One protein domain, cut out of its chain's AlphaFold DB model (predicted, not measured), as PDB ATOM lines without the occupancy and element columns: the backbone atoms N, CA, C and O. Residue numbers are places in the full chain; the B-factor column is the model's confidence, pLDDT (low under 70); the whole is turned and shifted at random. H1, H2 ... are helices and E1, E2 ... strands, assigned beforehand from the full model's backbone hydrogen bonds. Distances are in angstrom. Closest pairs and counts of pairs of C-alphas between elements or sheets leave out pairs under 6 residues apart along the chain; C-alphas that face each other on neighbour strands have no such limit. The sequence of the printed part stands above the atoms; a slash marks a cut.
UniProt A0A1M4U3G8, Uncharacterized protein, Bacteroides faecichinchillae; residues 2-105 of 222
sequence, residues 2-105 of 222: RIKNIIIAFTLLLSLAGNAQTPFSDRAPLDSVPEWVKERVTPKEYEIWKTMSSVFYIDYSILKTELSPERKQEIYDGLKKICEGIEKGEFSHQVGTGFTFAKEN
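Overview. This is residues 2 to 105 of the 222 residues of an uncharacterized protein of Bacteroides faecichinchillae (UniProt A0A1M4U3G8). A short parallel two-stranded ribbon, E1 and E2, stands beside two helices, H2 and long H4, packed steeply tilted on each other; small H1 and H3 are near each other. Unnamed residues 2 to 34 pass outside, with 2 to 7 sticking out. The printed part has 104 residues, under half of them in the named elements, which follow as H1 H2 E1 H3 H4 E2 and are mostly helix by class; the whole is compact, with a radius of gyration of the C-alphas of 13.9 A and spans of 46 by 33 by 29 A.

Along the chain. Find E1, residues 56 to 58, from C-alpha 56 at (11.254, -8.735, 5.092), and E2, residues 97 to 99, ending with C-alpha 99 at (11.155, -6.013, -0.030). H4, 69 to 87, runs 26.8 A; H2, 43 to 53, 15.2 A. H1 is 35 to 39, H3 61 to 64.

Arrangement. E1 and E2 are parallel, N 57 and O 97 2.8 A apart; E1, H3 H4, E2 form a strand-helix-strand unit, parallel neighbours joined through helices, its crossover left-handed. H2 touches H4, C-alphas of Thr 51 and Cys 83 closest at 6.2 A, a steep tilt of 51 degrees, the same way. H1 is close to but not clearly touching H3, C-alphas of Val 37 and Leu 63 closest at 7.3 A. In H2 every O i to N i+4 pair is within hydrogen-bond range, in H4 14 of 15, in H1 0 of 1 but 2 of 2 O i to N i+3; H3 is too short.

Size, cuts and confidence. The printed part has no cut and no long link between named elements; pLDDT is under 70 at residues 2 to 27, 94, 97 to 98 and 100 to 105.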
ATOM      1  N   ARG A   2     -19.527 -18.250  -3.407       24.27
ATOM      2  CA  ARG A   2     -18.091 -18.223  -3.072       24.27
ATOM      3  C   ARG A   2     -17.584 -16.788  -3.173       24.27
ATOM      4  O   ARG A   2     -17.985 -16.048  -4.066       24.27
ATOM      5  N   ILE A   3     -16.800 -16.422  -2.172       24.45
ATOM      6  CA  ILE A   3     -16.409 -15.065  -1.805       24.45
ATOM      7  C   ILE A   3     -15.641 -14.401  -2.950       24.45
ATOM      8  O   ILE A   3     -14.831 -15.022  -3.631       24.45
ATOM      9  N   LYS A   4     -15.996 -13.136  -3.181       23.73
ATOM     10  CA  LYS A   4     -15.572 -12.282  -4.284       23.73
ATOM     11  C   LYS A   4     -14.051 -12.139  -4.310       23.73
ATOM     12  O   LYS A   4     -13.453 -11.696  -3.335       23.73
ATOM     13  N   ASN A   5     -13.477 -12.444  -5.471       24.66
ATOM     14  CA  ASN A   5     -12.156 -12.003  -5.894       24.66
ATOM     15  C   ASN A   5     -12.035 -10.491  -5.670       24.66
ATOM     16  O   ASN A   5     -12.614  -9.699  -6.419       24.66
ATOM     17  N   ILE A   6     -11.289 -10.086  -4.645       24.36
ATOM     18  CA  ILE A   6     -10.829  -8.708  -4.496       24.36
ATOM     19  C   ILE A   6      -9.684  -8.538  -5.497       24.36
ATOM     20  O   ILE A   6      -8.505  -8.685  -5.195       24.36
ATOM     21  N   ILE A   7     -10.079  -8.281  -6.743       26.67
ATOM     22  CA  ILE A   7      -9.236  -7.678  -7.768       26.67
ATOM     23  C   ILE A   7      -9.014  -6.238  -7.309       26.67
ATOM     24  O   ILE A   7      -9.856  -5.373  -7.530       26.67
ATOM     25  N   ILE A   8      -7.895  -5.982  -6.637       25.22
ATOM     26  CA  ILE A   8      -7.339  -4.632  -6.546       25.22
ATOM     27  C   ILE A   8      -6.161  -4.613  -7.509       25.22
ATOM     28  O   ILE A   8      -5.031  -4.950  -7.174       25.22
ATOM     29  N   ALA A   9      -6.488  -4.290  -8.758       28.14
ATOM     30  CA  ALA A   9      -5.522  -3.810  -9.720       28.14
ATOM     31  C   ALA A   9      -5.077  -2.425  -9.251       28.14
ATOM     32  O   ALA A   9      -5.842  -1.485  -9.409       28.14
ATOM     33  N   PHE A  10      -3.885  -2.301  -8.675       32.00
ATOM     34  CA  PHE A  10      -3.119  -1.057  -8.721       32.00
ATOM     35  C   PHE A  10      -1.634  -1.372  -8.510       32.00
ATOM     36  O   PHE A  10      -1.257  -2.248  -7.738       32.00
ATOM     37  N   THR A  11      -0.804  -0.723  -9.312       33.22
ATOM     38  CA  THR A  11       0.617  -0.972  -9.572       33.22
ATOM     39  C   THR A  11       1.491  -1.003  -8.314       33.22
ATOM     40  O   THR A  11       2.022   0.014  -7.868       33.22
ATOM     41  N   LEU A  12       1.700  -2.208  -7.792       33.34
ATOM     42  CA  LEU A  12       2.846  -2.586  -6.971       33.34
ATOM     43  C   LEU A  12       3.444  -3.826  -7.639       33.34
ATOM     44  O   LEU A  12       3.019  -4.954  -7.406       33.34
ATOM     45  N   LEU A  13       4.380  -3.605  -8.567       34.41
ATOM     46  CA  LEU A  13       5.256  -4.666  -9.063       34.41
ATOM     47  C   LEU A  13       6.137  -5.077  -7.874       34.41
ATOM     48  O   LEU A  13       7.169  -4.471  -7.615       34.41
ATOM     49  N   LEU A  14       5.654  -6.046  -7.095       37.81
ATOM     50  CA  LEU A  14       6.387  -6.691  -6.012       37.81
ATOM     51  C   LEU A  14       7.492  -7.535  -6.652       37.81
ATOM     52  O   LEU A  14       7.243  -8.652  -7.106       37.81
ATOM     53  N   SER A  15       8.709  -7.003  -6.744       35.78
ATOM     54  CA  SER A  15       9.861  -7.832  -7.077       35.78
ATOM     55  C   SER A  15      10.300  -8.576  -5.816       35.78
ATOM     56  O   SER A  15      11.033  -8.059  -4.978       35.78
ATOM     57  N   LEU A  16       9.863  -9.830  -5.680       36.06
ATOM     58  CA  LEU A  16      10.552 -10.793  -4.823       36.06
ATOM     59  C   LEU A  16      11.899 -11.078  -5.491       36.06
ATOM     60  O   LEU A  16      12.012 -11.945  -6.358       36.06
ATOM     61  N   ALA A  17      12.912 -10.278  -5.166       34.78
ATOM     62  CA  ALA A  17      14.254 -10.470  -5.688       34.78
ATOM     63  C   ALA A  17      14.877 -11.715  -5.038       34.78
ATOM     64  O   ALA A  17      15.617 -11.626  -4.059       34.78
ATOM     65  N   GLY A  18      14.588 -12.883  -5.611       35.53
ATOM     66  CA  GLY A  18      15.476 -14.033  -5.541       35.53
ATOM     67  C   GLY A  18      16.722 -13.725  -6.365       35.53
ATOM     68  O   GLY A  18      16.686 -13.778  -7.589       35.53
ATOM     69  N   ASN A  19      17.812 -13.377  -5.682       35.50
ATOM     70  CA  ASN A  19      19.173 -13.270  -6.213       35.50
ATOM     71  C   ASN A  19      19.387 -12.293  -7.387       35.50
ATOM     72  O   ASN A  19      19.649 -12.694  -8.517       35.50
ATOM     73  N   ALA A  20      19.430 -10.996  -7.077       29.61
ATOM     74  CA  ALA A  20      20.287 -10.041  -7.783       29.61
ATOM     75  C   ALA A  20      20.702  -8.934  -6.802       29.61
ATOM     76  O   ALA A  20      19.856  -8.262  -6.211       29.61
ATOM     77  N   GLN A  21      22.010  -8.806  -6.569       36.47
ATOM     78  CA  GLN A  21      22.596  -7.890  -5.595       36.47
ATOM     79  C   GLN A  21      22.333  -6.421  -5.965       36.47
ATOM     80  O   GLN A  21      23.027  -5.850  -6.802       36.47
ATOM     81  N   THR A  22      21.402  -5.769  -5.267       36.59
ATOM     82  CA  THR A  22      21.673  -4.402  -4.794       36.59
ATOM     83  C   THR A  22      22.719  -4.508  -3.680       36.59
ATOM     84  O   THR A  22      22.653  -5.482  -2.921       36.59
ATOM     85  N   PRO A  23      23.670  -3.568  -3.541       31.53
ATOM     86  CA  PRO A  23      24.641  -3.596  -2.452       31.53
ATOM     87  C   PRO A  23      23.919  -3.788  -1.114       31.53
ATOM     88  O   PRO A  23      22.959  -3.084  -0.811       31.53
ATOM     89  N   PHE A  24      24.355  -4.775  -0.336       41.12
ATOM     90  CA  PHE A  24      23.757  -5.168   0.944       41.12
ATOM     91  C   PHE A  24      23.825  -4.072   2.036       41.12
ATOM     92  O   PHE A  24      23.378  -4.325   3.148       41.12
ATOM     93  N   SER A  25      24.372  -2.876   1.768       41.97
ATOM     94  CA  SER A  25      24.687  -1.873   2.800       41.97
ATOM     95  C   SER A  25      23.526  -0.983   3.247       41.97
ATOM     96  O   SER A  25      23.628  -0.395   4.317       41.97
ATOM     97  N   ASP A  26      22.438  -0.884   2.474       51.19
ATOM     98  CA  ASP A  26      21.418   0.159   2.706       51.19
ATOM     99  C   ASP A  26      20.070  -0.380   3.219       51.19
ATOM    100  O   ASP A  26      19.170   0.403   3.529       51.19
ATOM    101  N   ARG A  27      19.906  -1.706   3.330       59.12
ATOM    102  CA  ARG A  27      18.684  -2.309   3.889       59.12
ATOM    103  C   ARG A  27      18.808  -2.428   5.401       59.12
ATOM    104  O   ARG A  27      19.849  -2.841   5.910       59.12
ATOM    105  N   ALA A  28      17.735  -2.090   6.111       71.81
ATOM    106  CA  ALA A  28      17.708  -2.294   7.552       71.81
ATOM    107  C   ALA A  28      17.789  -3.798   7.877       71.81
ATOM    108  O   ALA A  28      17.306  -4.616   7.084       71.81
ATOM    109  N   PRO A  29      18.376  -4.175   9.028       83.00
ATOM    110  CA  PRO A  29      18.301  -5.540   9.528       83.00
ATOM    111  C   PRO A  29      16.851  -6.026   9.642       83.00
ATOM    112  O   PRO A  29      15.922  -5.229   9.758       83.00
ATOM    113  N   LEU A  30      16.672  -7.347   9.632       85.00
ATOM    114  CA  LEU A  30      15.373  -7.954   9.908       85.00
ATOM    115  C   LEU A  30      14.925  -7.557  11.320       85.00
ATOM    116  O   LEU A  30      15.767  -7.407  12.207       85.00
ATOM    117  N   ASP A  31      13.619  -7.397  11.502       90.00
ATOM    118  CA  ASP A  31      12.992  -6.958  12.754       90.00
ATOM    119  C   ASP A  31      13.488  -5.578  13.236       90.00
ATOM    120  O   ASP A  31      13.497  -5.260  14.423       90.00
ATOM    121  N   SER A  32      13.935  -4.734  12.299       89.88
ATOM    122  CA  SER A  32      14.437  -3.394  12.586       89.88
ATOM    123  C   SER A  32      13.919  -2.375  11.576       89.88
ATOM    124  O   SER A  32      13.981  -2.569  10.363       89.88
ATOM    125  N   VAL A  33      13.502  -1.216  12.088       92.56
ATOM    126  CA  VAL A  33      13.103  -0.046  11.296       92.56
ATOM    127  C   VAL A  33      14.067   1.105  11.609       92.56
ATOM    128  O   VAL A  33      14.232   1.428  12.785       92.56
ATOM    129  N   PRO A  34      14.699   1.757  10.614       91.25
ATOM    130  CA  PRO A  34      15.616   2.868  10.866       91.25
ATOM    131  C   PRO A  34      14.957   4.024  11.629       91.25
ATOM    132  O   PRO A  34      13.823   4.395  11.335       91.25
ATOM    133  N   GLU A  35      15.680   4.652  12.560       88.75
ATOM    134  CA  GLU A  35      15.128   5.711  13.424       88.75
ATOM    135  C   GLU A  35      14.555   6.905  12.642       88.75
ATOM    136  O   GLU A  35      13.471   7.386  12.965       88.75
ATOM    137  N   TRP A  36      15.203   7.307  11.542       92.19
ATOM    138  CA  TRP A  36      14.741   8.410  10.686       92.19
ATOM    139  C   TRP A  36      13.350   8.170  10.070       92.19
ATOM    140  O   TRP A  36      12.679   9.117   9.663       92.19
ATOM    141  N   VAL A  37      12.879   6.918  10.012       92.12
ATOM    142  CA  VAL A  37      11.530   6.595   9.524       92.12
ATOM    143  C   VAL A  37      10.463   7.210  10.430       92.12
ATOM    144  O   VAL A  37       9.449   7.671   9.911       92.12
ATOM    145  N   LYS A  38      10.697   7.301  11.751       92.38
ATOM    146  CA  LYS A  38       9.751   7.904  12.713       92.38
ATOM    147  C   LYS A  38       9.443   9.370  12.401       92.38
ATOM    148  O   LYS A  38       8.358   9.841  12.711       92.38
ATOM    149  N   GLU A  39      10.374  10.072  11.759       92.19
ATOM    150  CA  GLU A  39      10.213  11.475  11.359       92.19
ATOM    151  C   GLU A  39       9.386  11.634  10.071       92.19
ATOM    152  O   GLU A  39       8.927  12.729   9.754       92.19
ATOM    153  N   ARG A  40       9.199  10.550   9.305       90.81
ATOM    154  CA  ARG A  40       8.564  10.560   7.976       90.81
ATOM    155  C   ARG A  40       7.164   9.957   7.949       90.81
ATOM    156  O   ARG A  40       6.453  10.116   6.955       90.81
ATOM    157  N   VAL A  41       6.772   9.247   8.999       93.50
ATOM    158  CA  VAL A  41       5.524   8.479   9.039       93.50
ATOM    159  C   VAL A  41       4.768   8.738  10.336       93.50
ATOM    160  O   VAL A  41       5.346   9.108  11.355       93.50
ATOM    161  N   THR A  42       3.453   8.535  10.319       93.62
ATOM    162  CA  THR A  42       2.648   8.596  11.551       93.62
ATOM    163  C   THR A  42       2.918   7.379  12.447       93.62
ATOM    164  O   THR A  42       3.344   6.340  11.941       93.62
ATOM    165  N   PRO A  43       2.583   7.417  13.752       94.75
ATOM    166  CA  PRO A  43       2.722   6.245  14.620       94.75
ATOM    167  C   PRO A  43       2.023   4.988  14.078       94.75
ATOM    168  O   PRO A  43       2.574   3.899  14.149       94.75
ATOM    169  N   LYS A  44       0.845   5.135  13.453       93.88
ATOM    170  CA  LYS A  44       0.115   4.010  12.837       93.88
ATOM    171  C   LYS A  44       0.838   3.436  11.620       93.88
ATOM    172  O   LYS A  44       0.866   2.227  11.431       93.88
ATOM    173  N   GLU A  45       1.405   4.303  10.789       95.12
ATOM    174  CA  GLU A  45       2.210   3.893   9.639       95.12
ATOM    175  C   GLU A  45       3.511   3.216  10.096       95.12
ATOM    176  O   GLU A  45       3.935   2.236   9.492       95.12
ATOM    177  N   TYR A  46       4.110   3.680  11.196       95.06
ATOM    178  CA  TYR A  46       5.302   3.074  11.787       95.06
ATOM    179  C   TYR A  46       5.062   1.629  12.250       95.06
ATOM    180  O   TYR A  46       5.909   0.767  12.022       95.06
ATOM    181  N   GLU A  47       3.896   1.332  12.835       95.38
ATOM    182  CA  GLU A  47       3.520  -0.046  13.189       95.38
ATOM    183  C   GLU A  47       3.479  -0.970  11.966       95.38
ATOM    184  O   GLU A  47       4.002  -2.079  12.023       95.38
ATOM    185  N   ILE A  48       2.951  -0.491  10.833       96.06
ATOM    186  CA  ILE A  48       2.938  -1.254   9.573       96.06
ATOM    187  C   ILE A  48       4.369  -1.614   9.158       96.06
ATOM    188  O   ILE A  48       4.646  -2.763   8.818       96.06
ATOM    189  N   TRP A  49       5.298  -0.657   9.223       95.00
ATOM    190  CA  TRP A  49       6.702  -0.900   8.886       95.00
ATOM    191  C   TRP A  49       7.385  -1.890   9.826       95.00
ATOM    192  O   TRP A  49       8.193  -2.689   9.351       95.00
ATOM    193  N   LYS A  50       7.051  -1.878  11.122       95.38
ATOM    194  CA  LYS A  50       7.545  -2.879  12.076       95.38
ATOM    195  C   LYS A  50       7.045  -4.276  11.724       95.38
ATOM    196  O   LYS A  50       7.868  -5.178  11.573       95.38
ATOM    197  N   THR A  51       5.740  -4.436  11.495       95.12
ATOM    198  CA  THR A  51       5.160  -5.727  11.089       95.12
ATOM    199  C   THR A  51       5.807  -6.242   9.808       95.12
ATOM    200  O   THR A  51       6.237  -7.391   9.759       95.12
ATOM    201  N   MET A  52       5.976  -5.386   8.798       92.19
ATOM    202  CA  MET A  52       6.671  -5.753   7.562       92.19
ATOM    203  C   MET A  52       8.129  -6.173   7.822       92.19
ATOM    204  O   MET A  52       8.589  -7.167   7.258       92.19
ATOM    205  N   SER A  53       8.855  -5.446   8.683       93.06
ATOM    206  CA  SER A  53      10.277  -5.710   8.958       93.06
ATOM    207  C   SER A  53      10.515  -7.031   9.689       93.06
ATOM    208  O   SER A  53      11.599  -7.593   9.571       93.06
ATOM    209  N   SER A  54       9.504  -7.568  10.381       92.69
ATOM    210  CA  SER A  54       9.596  -8.878  11.045       92.69
ATOM    211  C   SER A  54       9.780 -10.042  10.058       92.69
ATOM    212  O   SER A  54      10.308 -11.092  10.420       92.69
ATOM    213  N   VAL A  55       9.379  -9.850   8.794       84.31
ATOM    214  CA  VAL A  55       9.461 -10.868   7.737       84.31
ATOM    215  C   VAL A  55      10.433 -10.466   6.629       84.31
ATOM    216  O   VAL A  55      11.148 -11.324   6.113       84.31
ATOM    217  N   PHE A  56      10.518  -9.184   6.274       80.94
ATOM    218  CA  PHE A  56      11.254  -8.735   5.092       80.94
ATOM    219  C   PHE A  56      12.452  -7.829   5.408       80.94
ATOM    220  O   PHE A  56      12.390  -6.983   6.297       80.94
ATOM    221  N   TYR A  57      13.507  -7.914   4.590       79.12
ATOM    222  CA  TYR A  57      14.542  -6.876   4.505       79.12
ATOM    223  C   TYR A  57      14.045  -5.721   3.637       79.12
ATOM    224  O   TYR A  57      14.048  -5.820   2.405       79.12
ATOM    225  N   ILE A  58      13.628  -4.631   4.273       80.81
ATOM    226  CA  ILE A  58      12.957  -3.516   3.600       80.81
ATOM    227  C   ILE A  58      13.960  -2.456   3.140       80.81
ATOM    228  O   ILE A  58      14.813  -2.002   3.908       80.81
ATOM    229  N   ASP A  59      13.812  -2.015   1.892       78.75
ATOM    230  CA  ASP A  59      14.340  -0.729   1.437       78.75
ATOM    231  C   ASP A  59      13.332   0.398   1.735       78.75
ATOM    232  O   ASP A  59      12.249   0.474   1.150       78.75
ATOM    233  N   TYR A  60      13.707   1.291   2.653       84.06
ATOM    234  CA  TYR A  60      12.897   2.436   3.078       84.06
ATOM    235  C   TYR A  60      13.054   3.665   2.174       84.06
ATOM    236  O   TYR A  60      12.450   4.701   2.456       84.06
ATOM    237  N   SER A  61      13.848   3.596   1.101       81.44
ATOM    238  CA  SER A  61      14.136   4.721   0.199       81.44
ATOM    239  C   SER A  61      12.885   5.440  -0.318       81.44
ATOM    240  O   SER A  61      12.921   6.659  -0.489       81.44
ATOM    241  N   ILE A  62      11.751   4.740  -0.446       81.12
ATOM    242  CA  ILE A  62      10.453   5.326  -0.810       81.12
ATOM    243  C   ILE A  62      10.031   6.477   0.119       81.12
ATOM    244  O   ILE A  62       9.462   7.463  -0.336       81.12
ATOM    245  N   LEU A  63      10.370   6.423   1.411       87.12
ATOM    246  CA  LEU A  63      10.014   7.458   2.393       87.12
ATOM    247  C   LEU A  63      10.862   8.731   2.265       87.12
ATOM    248  O   LEU A  63      10.562   9.756   2.886       87.12
ATOM    249  N   LYS A  64      11.935   8.672   1.468       85.06
ATOM    250  CA  LYS A  64      12.733   9.841   1.092       85.06
ATOM    251  C   LYS A  64      12.131  10.578  -0.109       85.06
ATOM    252  O   LYS A  64      12.517  11.720  -0.337       85.06
ATOM    253  N   THR A  65      11.207   9.955  -0.843       79.56
ATOM    254  CA  THR A  65      10.520  10.564  -1.993       79.56
ATOM    255  C   THR A  65       9.291  11.359  -1.553       79.56
ATOM    256  O   THR A  65       8.640  11.010  -0.567       79.56
ATOM    257  N   GLU A  66       8.978  12.441  -2.267       80.06
ATOM    258  CA  GLU A  66       7.709  13.151  -2.095       80.06
ATOM    259  C   GLU A  66       6.598  12.362  -2.795       80.06
ATOM    260  O   GLU A  66       6.622  12.184  -4.011       80.06
ATOM    261  N   LEU A  67       5.636  11.860  -2.019       76.94
ATOM    262  CA  LEU A  67       4.503  11.085  -2.520       76.94
ATOM    263  C   LEU A  67       3.239  11.943  -2.504       76.94
ATOM    264  O   LEU A  67       2.970  12.628  -1.514       76.94
ATOM    265  N   SER A  68       2.423  11.850  -3.558       78.69
ATOM    266  CA  SER A  68       1.080  12.439  -3.525       78.69
ATOM    267  C   SER A  68       0.224  11.764  -2.436       78.69
ATOM    268  O   SER A  68       0.468  10.595  -2.104       78.69
ATOM    269  N   PRO A  69      -0.785  12.450  -1.868       80.88
ATOM    270  CA  PRO A  69      -1.675  11.858  -0.869       80.88
ATOM    271  C   PRO A  69      -2.340  10.559  -1.343       80.88
ATOM    272  O   PRO A  69      -2.384   9.580  -0.598       80.88
ATOM    273  N   GLU A  70      -2.788  10.525  -2.599       76.38
ATOM    274  CA  GLU A  70      -3.429   9.364  -3.223       76.38
ATOM    275  C   GLU A  70      -2.441   8.201  -3.322       76.38
ATOM    276  O   GLU A  70      -2.742   7.075  -2.925       76.38
ATOM    277  N   ARG A  71      -1.215   8.486  -3.771       74.62
ATOM    278  CA  ARG A  71      -0.172   7.471  -3.912       74.62
ATOM    279  C   ARG A  71       0.278   6.915  -2.566       74.62
ATOM    280  O   ARG A  71       0.470   5.707  -2.419       74.62
ATOM    281  N   LYS A  72       0.418   7.789  -1.568       83.81
ATOM    282  CA  LYS A  72       0.713   7.397  -0.188       83.81
ATOM    283  C   LYS A  72      -0.377   6.457   0.331       83.81
ATOM    284  O   LYS A  72      -0.060   5.407   0.889       83.81
ATOM    285  N   GLN A  73      -1.645   6.795   0.101       83.12
ATOM    286  CA  GLN A  73      -2.775   5.960   0.498       83.12
ATOM    287  C   GLN A  73      -2.732   4.577  -0.172       83.12
ATOM    288  O   GLN A  73      -2.831   3.570   0.527       83.12
ATOM    289  N   GLU A  74      -2.500   4.510  -1.485       79.62
ATOM    290  CA  GLU A  74      -2.371   3.242  -2.218       79.62
ATOM    291  C   GLU A  74      -1.278   2.333  -1.646       79.62
ATOM    292  O   GLU A  74      -1.494   1.132  -1.467       79.62
ATOM    293  N   ILE A  75      -0.106   2.903  -1.345       83.94
ATOM    294  CA  ILE A  75       1.017   2.166  -0.759       83.94
ATOM    295  C   ILE A  75       0.601   1.557   0.578       83.94
ATOM    296  O   ILE A  75       0.755   0.350   0.774       83.94
ATOM    297  N   TYR A  76       0.039   2.357   1.483       88.75
ATOM    298  CA  TYR A  76      -0.341   1.857   2.803       88.75
ATOM    299  C   TYR A  76      -1.505   0.868   2.754       88.75
ATOM    300  O   TYR A  76      -1.525  -0.070   3.547       88.75
ATOM    301  N   ASP A  77      -2.443   1.010   1.819       83.81
ATOM    302  CA  ASP A  77      -3.513   0.026   1.632       83.81
ATOM    303  C   ASP A  77      -2.985  -1.304   1.072       83.81
ATOM    304  O   ASP A  77      -3.493  -2.371   1.427       83.81
ATOM    305  N   GLY A  78      -1.928  -1.266   0.255       80.62
ATOM    306  CA  GLY A  78      -1.173  -2.454  -0.144       80.62
ATOM    307  C   GLY A  78      -0.447  -3.105   1.034       80.62
ATOM    308  O   GLY A  78      -0.613  -4.302   1.270       80.62
ATOM    309  N   LEU A  79       0.308  -2.318   1.806       88.62
ATOM    310  CA  LEU A  79       1.077  -2.811   2.952       88.62
ATOM    311  C   LEU A  79       0.190  -3.434   4.032       88.62
ATOM    312  O   LEU A  79       0.531  -4.495   4.543       88.62
ATOM    313  N   LYS A  80      -0.975  -2.845   4.334       90.50
ATOM    314  CA  LYS A  80      -1.924  -3.408   5.313       90.50
ATOM    315  C   LYS A  80      -2.338  -4.835   4.964       90.50
ATOM    316  O   LYS A  80      -2.336  -5.692   5.837       90.50
ATOM    317  N   LYS A  81      -2.632  -5.114   3.691       85.62
ATOM    318  CA  LYS A  81      -2.991  -6.475   3.255       85.62
ATOM    319  C   LYS A  81      -1.843  -7.458   3.425       85.62
ATOM    320  O   LYS A  81      -2.077  -8.619   3.738       85.62
ATOM    321  N   ILE A  82      -0.612  -7.001   3.202       84.50
ATOM    322  CA  ILE A  82       0.571  -7.830   3.434       84.50
ATOM    323  C   ILE A  82       0.704  -8.106   4.933       84.50
ATOM    324  O   ILE A  82       0.846  -9.265   5.303       84.50
ATOM    325  N   CYS A  83       0.565  -7.091   5.793       90.50
ATOM    326  CA  CYS A  83       0.556  -7.273   7.247       90.50
ATOM    327  C   CYS A  83      -0.517  -8.272   7.704       90.50
ATOM    328  O   CYS A  83      -0.202  -9.178   8.468       90.50
ATOM    329  N   GLU A  84      -1.743  -8.183   7.180       90.69
ATOM    330  CA  GLU A  84      -2.803  -9.157   7.476       90.69
ATOM    331  C   GLU A  84      -2.403 -10.592   7.097       90.69
ATOM    332  O   GLU A  84      -2.750 -11.538   7.801       90.69
ATOM    333  N   GLY A  85      -1.694 -10.778   5.980       85.38
ATOM    334  CA  GLY A  85      -1.181 -12.092   5.589       85.38
ATOM    335  C   GLY A  85       0.011 -12.545   6.443       85.38
ATOM    336  O   GLY A  85       0.123 -13.733   6.748       85.38
ATOM    337  N   ILE A  86       0.872 -11.621   6.893       87.81
ATOM    338  CA  ILE A  86       1.962 -11.912   7.844       87.81
ATOM    339  C   ILE A  86       1.369 -12.441   9.151       87.81
ATOM    340  O   ILE A  86       1.779 -13.501   9.620       87.81
ATOM    341  N   GLU A  87       0.360 -11.757   9.690       91.00
ATOM    342  CA  GLU A  87      -0.343 -12.149  10.920       91.00
ATOM    343  C   GLU A  87      -1.022 -13.524  10.796       91.00
ATOM    344  O   GLU A  87      -1.114 -14.266  11.772       91.00
ATOM    345  N   LYS A  88      -1.448 -13.900   9.584       92.06
ATOM    346  CA  LYS A  88      -2.011 -15.225   9.270       92.06
ATOM    347  C   LYS A  88      -0.954 -16.297   8.971       92.06
ATOM    348  O   LYS A  88      -1.315 -17.450   8.743       92.06
ATOM    349  N   GLY A  89       0.333 -15.947   8.955       87.06
ATOM    350  CA  GLY A  89       1.438 -16.868   8.665       87.06
ATOM    351  C   GLY A  89       1.645 -17.191   7.179       87.06
ATOM    352  O   GLY A  89       2.443 -18.075   6.851       87.06
ATOM    353  N   GLU A  90       0.984 -16.468   6.270       83.94
ATOM    354  CA  GLU A  90       1.023 -16.702   4.815       83.94
ATOM    355  C   GLU A  90       2.422 -16.462   4.212       83.94
ATOM    356  O   GLU A  90       2.748 -16.984   3.147       83.94
ATOM    357  N   PHE A  91       3.277 -15.719   4.922       77.44
ATOM    358  CA  PHE A  91       4.634 -15.356   4.498       77.44
ATOM    359  C   PHE A  91       5.748 -16.086   5.264       77.44
ATOM    360  O   PHE A  91       6.915 -15.717   5.151       77.44
ATOM    361  N   SER A  92       5.429 -17.149   6.008       78.75
ATOM    362  CA  SER A  92       6.412 -17.925   6.789       78.75
ATOM    363  C   SER A  92       7.590 -18.464   5.959       78.75
ATOM    364  O   SER A  92       8.709 -18.554   6.458       78.75
ATOM    365  N   HIS A  93       7.380 -18.752   4.671       75.81
ATOM    366  CA  HIS A  93       8.434 -19.189   3.744       75.81
ATOM    367  C   HIS A  93       9.238 -18.045   3.100       75.81
ATOM    368  O   HIS A  93      10.163 -18.310   2.335       75.81
ATOM    369  N   GLN A  94       8.881 -16.784   3.360       67.19
ATOM    370  CA  GLN A  94       9.500 -15.596   2.756       67.19
ATOM    371  C   GLN A  94      10.327 -14.777   3.757       67.19
ATOM    372  O   GLN A  94      10.791 -13.685   3.420       67.19
ATOM    373  N   VAL A  95      10.533 -15.292   4.972       77.69
ATOM    374  CA  VAL A  95      11.341 -14.626   5.999       77.69
ATOM    375  C   VAL A  95      12.760 -14.378   5.482       77.69
ATOM    376  O   VAL A  95      13.399 -15.273   4.928       77.69
ATOM    377  N   GLY A  96      13.252 -13.151   5.649       72.69
ATOM    378  CA  GLY A  96      14.574 -12.738   5.179       72.69
ATOM    379  C   GLY A  96      14.652 -12.477   3.671       72.69
ATOM    380  O   GLY A  96      15.748 -12.345   3.127       72.69
ATOM    381  N   THR A  97      13.519 -12.388   2.967       69.38
ATOM    382  CA  THR A  97      13.514 -11.929   1.570       69.38
ATOM    383  C   THR A  97      13.530 -10.404   1.486       69.38
ATOM    384  O   THR A  97      13.113  -9.694   2.401       69.38
ATOM    385  N   GLY A  98      14.067  -9.879   0.384       68.62
ATOM    386  CA  GLY A  98      14.092  -8.442   0.134       68.62
ATOM    387  C   GLY A  98      12.720  -7.903  -0.248       68.62
ATOM    388  O   GLY A  98      12.074  -8.460  -1.133       68.62
ATOM    389  N   PHE A  99      12.331  -6.782   0.353       74.50
ATOM    390  CA  PHE A  99      11.155  -6.013  -0.030       74.50
ATOM    391  C   PHE A  99      11.583  -4.616  -0.477       74.50
ATOM    392  O   PHE A  99      12.205  -3.869   0.278       74.50
ATOM    393  N   THR A 100      11.244  -4.256  -1.711       67.94
ATOM    394  CA  THR A 100      11.500  -2.924  -2.263       67.94
ATOM    395  C   THR A 100      10.257  -2.406  -2.957       67.94
ATOM    396  O   THR A 100       9.474  -3.169  -3.529       67.94
ATOM    397  N   PHE A 101      10.098  -1.089  -2.947       67.69
ATOM    398  CA  PHE A 101       9.144  -0.429  -3.820       67.69
ATOM    399  C   PHE A 101       9.766  -0.334  -5.204       67.69
ATOM    400  O   PHE A 101      10.945  -0.001  -5.342       67.69
ATOM    401  N   ALA A 102       8.984  -0.633  -6.237       58.50
ATOM    402  CA  ALA A 102       9.370  -0.236  -7.579       58.50
ATOM    403  C   ALA A 102       9.489   1.293  -7.579       58.50
ATOM    404  O   ALA A 102       8.527   1.977  -7.215       58.50
ATOM    405  N   LYS A 103      10.656   1.828  -7.960       54.91
ATOM    406  CA  LYS A 103      10.780   3.263  -8.231       54.91
ATOM    407  C   LYS A 103       9.702   3.649  -9.237       54.91
ATOM    408  O   LYS A 103       9.411   2.881 -10.161       54.91
ATOM    409  N   GLU A 104       9.135   4.843  -9.084       54.72
ATOM    410  CA  GLU A 104       8.332   5.463 -10.137       54.72
ATOM    411  C   GLU A 104       9.260   5.855 -11.286       54.72
ATOM    412  O   GLU A 104       9.579   7.017 -11.512       54.72
ATOM    413  N   ASN A 105       9.747   4.849 -12.007       58.66
ATOM    414  CA  ASN A 105      10.358   5.080 -13.294       58.66
ATOM    415  C   ASN A 105       9.236   5.608 -14.189       58.66
ATOM    416  O   ASN A 105       8.200   4.931 -14.289       58.66
TER     417      ASN A 105